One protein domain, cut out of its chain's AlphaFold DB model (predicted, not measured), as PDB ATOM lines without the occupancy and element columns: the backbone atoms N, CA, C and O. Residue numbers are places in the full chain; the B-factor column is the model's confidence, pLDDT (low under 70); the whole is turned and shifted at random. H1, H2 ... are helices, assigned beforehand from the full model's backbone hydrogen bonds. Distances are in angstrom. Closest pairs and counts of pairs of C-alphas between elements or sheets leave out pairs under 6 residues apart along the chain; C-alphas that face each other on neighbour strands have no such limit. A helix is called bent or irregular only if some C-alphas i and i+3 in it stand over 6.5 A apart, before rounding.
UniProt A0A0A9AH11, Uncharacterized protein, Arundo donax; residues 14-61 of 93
ATOM      1  N   ASP A  14     -31.752  -2.712 -35.084       94.94
ATOM      2  CA  ASP A  14     -32.217  -3.167 -33.772       94.94
ATOM      3  C   ASP A  14     -32.226  -2.038 -32.738       94.94
ATOM      4  O   ASP A  14     -31.605  -0.985 -32.919       94.94
ATOM      5  N   HIS A  15     -32.994  -2.224 -31.662       92.94
ATOM      6  CA  HIS A  15     -33.150  -1.189 -30.643       92.94
ATOM      7  C   HIS A  15     -31.843  -0.925 -29.892       92.94
ATOM      8  O   HIS A  15     -31.453   0.231 -29.754       92.94
ATOM      9  N   ASP A  16     -31.124  -1.983 -29.532       93.06
ATOM     10  CA  ASP A  16     -29.881  -1.899 -28.765       93.06
ATOM     11  C   ASP A  16     -28.791  -1.149 -29.545       93.06
ATOM     12  O   ASP A  16     -28.109  -0.281 -29.008       93.06
ATOM     13  N   LEU A  17     -28.702  -1.383 -30.861       92.88
ATOM     14  CA  LEU A  17     -27.796  -0.642 -31.747       92.88
ATOM     15  C   LEU A  17     -28.176   0.842 -31.856       92.88
ATOM     16  O   LEU A  17     -27.303   1.710 -31.907       92.88
ATOM     17  N   LYS A  18     -29.478   1.158 -31.874       92.25
ATOM     18  CA  LYS A  18     -29.950   2.552 -31.849       92.25
ATOM     19  C   LYS A  18     -29.635   3.228 -30.522       92.25
ATOM     20  O   LYS A  18     -29.355   4.424 -30.528       92.25
ATOM     21  N   GLN A  19     -29.730   2.498 -29.415       94.25
ATOM     22  CA  GLN A  19     -29.411   3.012 -28.092       94.25
ATOM     23  C   GLN A  19     -27.913   3.297 -27.979       94.25
ATOM     24  O   GLN A  19     -27.550   4.435 -27.694       94.25
ATOM     25  N   LEU A  20     -27.063   2.334 -28.342       94.38
ATOM     26  CA  LEU A  20     -25.610   2.502 -28.347       94.38
ATOM     27  C   LEU A  20     -25.177   3.720 -29.173       94.38
ATOM     28  O   LEU A  20     -24.387   4.536 -28.715       94.38
ATOM     29  N   TYR A  21     -25.740   3.896 -30.374       90.31
ATOM     30  CA  TYR A  21     -25.423   5.053 -31.216       90.31
ATOM     31  C   TYR A  21     -25.784   6.397 -30.565       90.31
ATOM     32  O   TYR A  21     -25.108   7.394 -30.797       90.31
ATOM     33  N   ARG A  22     -26.854   6.440 -29.764       90.06
ATOM     34  CA  ARG A  22     -27.300   7.660 -29.072       90.06
ATOM     35  C   ARG A  22     -26.484   7.964 -27.821       90.06
ATOM     36  O   ARG A  22     -26.405   9.127 -27.444       90.06
ATOM     37  N   GLU A  23     -25.935   6.939 -27.179       93.25
ATOM     38  CA  GLU A  23     -25.089   7.075 -25.989       93.25
ATOM     39  C   GLU A  23     -23.681   7.577 -26.329       93.25
ATOM     40  O   GLU A  23     -23.028   8.191 -25.488       93.25
ATOM     41  N   ILE A  24     -23.216   7.361 -27.563       89.19
ATOM     42  CA  ILE A  24     -21.934   7.894 -28.025       89.19
ATOM     43  C   ILE A  24     -22.033   9.422 -28.133       89.19
ATOM     44  O   ILE A  24     -22.712   9.964 -29.007       89.19
ATOM     45  N   GLU A  25     -21.318  10.127 -27.258       85.44
ATOM     46  CA  GLU A  25     -21.214  11.582 -27.315       85.44
ATOM     47  C   GLU A  25     -20.361  12.020 -28.514       85.44
ATOM     48  O   GLU A  25     -19.214  11.603 -28.675       85.44
ATOM     49  N   LEU A  26     -20.912  12.898 -29.361       83.44
ATOM     50  CA  LEU A  26     -20.152  13.477 -30.465       83.44
ATOM     51  C   LEU A  26     -19.268  14.629 -29.959       83.44
ATOM     52  O   LEU A  26     -19.768  15.527 -29.270       83.44
ATOM     53  N   PRO A  27     -17.983  14.681 -30.358       86.19
ATOM     54  CA  PRO A  27     -17.128  15.821 -30.066       86.19
ATOM     55  C   PRO A  27     -17.726  17.117 -30.618       86.19
ATOM     56  O   PRO A  27     -18.245  17.169 -31.734       86.19
ATOM     57  N   ARG A  28     -17.611  18.198 -29.841       82.50
ATOM     58  CA  ARG A  28     -18.098  19.526 -30.252       82.50
ATOM     59  C   ARG A  28     -17.235  20.144 -31.354       82.50
ATOM     60  O   ARG A  28     -17.736  20.953 -32.133       82.50
ATOM     61  N   ASP A  29     -15.948  19.793 -31.404       86.38
ATOM     62  CA  ASP A  29     -15.006  20.299 -32.397       86.38
ATOM     63  C   ASP A  29     -14.639  19.229 -33.439       86.38
ATOM     64  O   ASP A  29     -14.155  18.144 -33.124       86.38
ATOM     65  N   MET A  30     -14.793  19.591 -34.714       85.75
ATOM     66  CA  MET A  30     -14.373  18.789 -35.864       85.75
ATOM     67  C   MET A  30     -12.883  18.435 -35.850       85.75
ATOM     68  O   MET A  30     -12.508  17.403 -36.403       85.75
ATOM     69  N   LEU A  31     -12.022  19.269 -35.253       85.56
ATOM     70  CA  LEU A  31     -10.592  18.956 -35.169       85.56
ATOM     71  C   LEU A  31     -10.313  17.689 -34.366       85.56
ATOM     72  O   LEU A  31      -9.373  16.970 -34.701       85.56
ATOM     73  N   ASP A  32     -11.092  17.429 -33.323       86.31
ATOM     74  CA  ASP A  32     -10.848  16.285 -32.451       86.31
ATOM     75  C   ASP A  32     -11.297  14.987 -33.128       86.31
ATOM     76  O   ASP A  32     -10.536  14.020 -33.140       86.31
ATOM     77  N   ILE A  33     -12.407  15.026 -33.875       86.06
ATOM     78  CA  ILE A  33     -12.836  13.931 -34.762       86.06
ATOM     79  C   ILE A  33     -11.747  13.616 -35.800       86.06
ATOM     80  O   ILE A  33     -11.361  12.465 -35.984       86.06
ATOM     81  N   GLU A  34     -11.205  14.633 -36.478       86.06
ATOM     82  CA  GLU A  34     -10.170  14.427 -37.501       86.06
ATOM     83  C   GLU A  34      -8.855  13.873 -36.932       86.06
ATOM     84  O   GLU A  34      -8.129  13.179 -37.651       86.06
ATOM     85  N   LYS A  35      -8.513  14.187 -35.674       86.81
ATOM     86  CA  LYS A  35      -7.347  13.604 -34.988       86.81
ATOM     87  C   LYS A  35      -7.587  12.134 -34.660       86.81
ATOM     88  O   LYS A  35      -6.692  11.323 -34.889       86.81
ATOM     89  N   GLU A  36      -8.767  11.797 -34.149       87.50
ATOM     90  CA  GLU A  36      -9.129  10.418 -33.813       87.50
ATOM     91  C   GLU A  36      -9.200   9.533 -35.056       87.50
ATOM     92  O   GLU A  36      -8.596   8.463 -35.065       87.50
ATOM     93  N   LEU A  37      -9.805  10.017 -36.147       88.12
ATOM     94  CA  LEU A  37      -9.816   9.311 -37.433       88.12
ATOM     95  C   LEU A  37      -8.393   9.013 -37.923       88.12
ATOM     96  O   LEU A  37      -8.079   7.871 -38.255       88.12
ATOM     97  N   ARG A  38      -7.487  10.000 -37.864       86.56
ATOM     98  CA  ARG A  38      -6.073   9.790 -38.224       86.56
ATOM     99  C   ARG A  38      -5.363   8.799 -37.309       86.56
ATOM    100  O   ARG A  38      -4.516   8.057 -37.791       86.56
ATOM    101  N   LYS A  39      -5.682   8.791 -36.011       89.75
ATOM    102  CA  LYS A  39      -5.129   7.824 -35.051       89.75
ATOM    103  C   LYS A  39      -5.591   6.397 -35.363       89.75
ATOM    104  O   LYS A  39      -4.812   5.468 -35.191       89.75
ATOM    105  N   ILE A  40      -6.829   6.244 -35.830       90.12
ATOM    106  CA  ILE A  40      -7.418   4.966 -36.256       90.12
ATOM    107  C   ILE A  40      -6.897   4.538 -37.645       90.12
ATOM    108  O   ILE A  40      -6.954   3.362 -37.985       90.12
ATOM    109  N   GLY A  41      -6.324   5.468 -38.419       88.25
ATOM    110  CA  GLY A  41      -5.791   5.225 -39.765       88.25
ATOM    111  C   GLY A  41      -6.781   5.538 -40.892       88.25
ATOM    112  O   GLY A  41      -6.451   5.345 -42.059       88.25
ATOM    113  N   GLU A  42      -7.958   6.070 -40.562       87.50
ATOM    114  CA  GLU A  42      -8.969   6.486 -41.531       87.50
ATOM    115  C   GLU A  42      -8.710   7.929 -42.000       87.50
ATOM    116  O   GLU A  42      -8.555   8.844 -41.177       87.50
ATOM    117  N   PRO A  43      -8.653   8.190 -43.319       82.81
ATOM    118  CA  PRO A  43      -8.450   9.537 -43.822       82.81
ATOM    119  C   PRO A  43      -9.704  10.389 -43.560       82.81
ATOM    120  O   PRO A  43     -10.795  10.050 -44.023       82.81
ATOM    121  N   PRO A  44      -9.588  11.536 -42.867       82.88
ATOM    122  CA  PRO A  44     -10.737  12.399 -42.662       82.88
ATOM    123  C   PRO A  44     -11.184  13.014 -43.994       82.88
ATOM    124  O   PRO A  44     -10.375  13.550 -44.753       82.88
ATOM    125  N   ALA A  45     -12.494  13.000 -44.250       80.81
ATOM    126  CA  ALA A  45     -13.077  13.557 -45.474       80.81
ATOM    127  C   ALA A  45     -12.877  15.081 -45.612       80.81
ATOM    128  O   ALA A  45     -13.019  15.643 -46.694       80.81
ATOM    129  N   THR A  46     -12.577  15.774 -44.512       76.19
ATOM    130  CA  THR A  46     -12.317  17.218 -44.468       76.19
ATOM    131  C   THR A  46     -11.007  17.488 -43.726       76.19
ATOM    132  O   THR A  46     -10.590  16.700 -42.886       76.19
ATOM    133  N   ASN A  47     -10.331  18.598 -44.051       82.19
ATOM    134  CA  ASN A  47      -9.178  19.095 -43.295       82.19
ATOM    135  C   ASN A  47      -9.520  20.447 -42.658       82.19
ATOM    136  O   ASN A  47      -9.238  21.522 -43.205       82.19
ATOM    137  N   THR A  48     -10.177  20.389 -41.504       82.00
ATOM    138  CA  THR A  48     -10.670  21.564 -40.783       82.00
ATOM    139  C   THR A  48      -9.522  22.431 -40.274       82.00
ATOM    140  O   THR A  48      -9.648  23.657 -40.271       82.00
ATOM    141  N   ALA A  49      -8.377  21.829 -39.930       81.62
ATOM    142  CA  ALA A  49      -7.177  22.554 -39.505       81.62
ATOM    143  C   ALA A  49      -6.677  23.511 -40.594       81.62
ATOM    144  O   ALA A  49      -6.533  24.709 -40.347       81.62
ATOM    145  N   LYS A  50      -6.495  23.008 -41.822       83.25
ATOM    146  CA  LYS A  50      -6.087  23.839 -42.965       83.25
ATOM    147  C   LYS A  50      -7.118  24.922 -43.269       83.25
ATOM    148  O   LYS A  50      -6.740  26.064 -43.507       83.25
ATOM    149  N   ARG A  51      -8.414  24.594 -43.205       80.56
ATOM    150  CA  ARG A  51      -9.495  25.567 -43.437       80.56
ATOM    151  C   ARG A  51      -9.470  26.712 -42.419       80.56
ATOM    152  O   ARG A  51      -9.607  27.864 -42.816       80.56
ATOM    153  N   ARG A  52      -9.286  26.412 -41.127       83.50
ATOM    154  CA  ARG A  52      -9.179  27.432 -40.069       83.50
ATOM    155  C   ARG A  52      -7.930  28.291 -40.245       83.50
ATOM    156  O   ARG A  52      -8.048  29.507 -40.195       83.50
ATOM    157  N   ALA A  53      -6.776  27.680 -40.510       83.50
ATOM    158  CA  ALA A  53      -5.534  28.414 -40.754       83.50
ATOM    159  C   ALA A  53      -5.666  29.368 -41.953       83.50
ATOM    160  O   ALA A  53      -5.304  30.537 -41.863       83.50
ATOM    161  N   TRP A  54      -6.265  28.902 -43.051       81.25
ATOM    162  CA  TRP A  54      -6.492  29.727 -44.234       81.25
ATOM    163  C   TRP A  54      -7.454  30.890 -43.960       81.25
ATOM    164  O   TRP A  54      -7.192  32.007 -44.390       81.25
ATOM    165  N   ALA A  55      -8.517  30.658 -43.183       82.38
ATOM    166  CA  ALA A  55      -9.445  31.712 -42.773       82.38
ATOM    167  C   ALA A  55      -8.809  32.756 -41.837       82.38
ATOM    168  O   ALA A  55      -9.207  33.915 -41.876       82.38
ATOM    169  N   GLN A  56      -7.830  32.369 -41.013       82.06
ATOM    170  CA  GLN A  56      -7.073  33.316 -40.184       82.06
ATOM    171  C   GLN A  56      -6.123  34.175 -41.027       82.06
ATOM    172  O   GLN A  56      -6.032  35.377 -40.812       82.06
ATOM    173  N   ILE A  57      -5.443  33.572 -42.008       83.12
ATOM    174  CA  ILE A  57      -4.453  34.269 -42.845       83.12
ATOM    175  C   ILE A  57      -5.127  35.161 -43.898       83.12
ATOM    176  O   ILE A  57      -4.707  36.294 -44.110       83.12
ATOM    177  N   HIS A  58      -6.159  34.657 -44.575       77.50
ATOM    178  CA  HIS A  58      -6.782  35.320 -45.727       77.50
ATOM    179  C   HIS A  58      -8.172  35.900 -45.431       77.50
ATOM    180  O   HIS A  58      -8.779  36.512 -46.312       77.50
ATOM    181  N   GLY A  59      -8.690  35.721 -44.213       78.06
ATOM    182  CA  GLY A  59     -10.073  36.048 -43.878       78.06
ATOM    183  C   GLY A  59     -11.082  35.047 -44.457       78.06
ATOM    184  O   GLY A  59     -10.735  34.056 -45.106       78.06
ATOM    185  N   ALA A  60     -12.373  35.288 -44.213       71.44
ATOM    186  CA  ALA A  60     -13.436  34.473 -44.796       71.44
ATOM    187  C   ALA A  60     -13.536  34.732 -46.314       71.44
ATOM    188  O   ALA A  60     -13.684  35.892 -46.714       71.44
ATOM    189  N   PRO A  61     -13.510  33.694 -47.174       69.56
ATOM    190  CA  PRO A  61     -13.652  33.903 -48.605       69.56
ATOM    191  C   PRO A  61     -15.035  34.498 -48.903       69.56
ATOM    192  O   PRO A  61     -16.039  34.034 -48.345       69.56
TER     193      PRO A  61
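AT A GLANCE: This is residues 14 to 61 of the 93 residues of an uncharacterized protein of Arundo donax (UniProt A0A0A9AH11). Three short helices are strung out along an open, drawn-out chain: H1 lies alone at one end, H3 at the other, and H2 stands across the long axis between them. H2 and H3 meet near their first residues and make a wide, open V, with the link of residues 41 to 47 folding back along H2, while residues 14 to 28, with H1, stick out at one end and residues 53 to 59 at the other. The printed part has 48 residues with three named helices in the order H1, H2, H3 and no named strand, and its class is all helix. It is extended, with a radius of gyration of the C-alphas of 15.1 A, and a rod in outline, its C-alphas spanning 47 by 23 by 13 A.

HOW THE PARTS SIT: Begin with H2, residues 30 to 40, and look from there to H3, residues 48 to 58. They touch, with 4 pairs of C-alphas within 8 A, and the closest C-alphas are those of Leu 31 and Thr 48, 6.2 A apart. Their lines stand at a steep tilt of 43 degrees, and they run opposite ways; the two form a helical hairpin. Their centres are 17.3 A apart. Now go back to H1, residues 15 to 23: it is apart from both H2 and H3. In the backbones of H1, H2 and H3, every O i to N i+4 pair is within hydrogen-bond range.

IN THESE COORDINATES: Find C-alpha 30 at (-14.373, 18.789, -35.864); from there H2 runs through 11 residues to Ile 40, 15.5 A from first to last C-alpha. H3, also 11 residues, runs from Thr 48 to C-alpha 58 at (-6.782, 35.320, -45.727), a length of 15.1 A. H1, 9 residues, begins at C-alpha 15 at (-33.150, -1.189, -30.643) and ends at Glu 23, 12.4 A on. No helix is bent or irregular.

THE WHOLE: Look to Asp 14 and His 58 for the two C-alphas farthest apart, 47.7 A; the first and last printed C-alphas, those of Asp 14 and Pro 61, are 44.0 A apart. The printed part has no cut. Both links are short: 6 residues lie between H1 and H2, and 7 between H2 and H3. Residues 14 to 28, of which 15 to 23 belong to H1, stand free, and so do residues 53 to 59, of which 53 to 58 belong to H3. In the B-factor column you will find a mean pLDDT of 85.4 over the printed part, with residue 61 alone under 70.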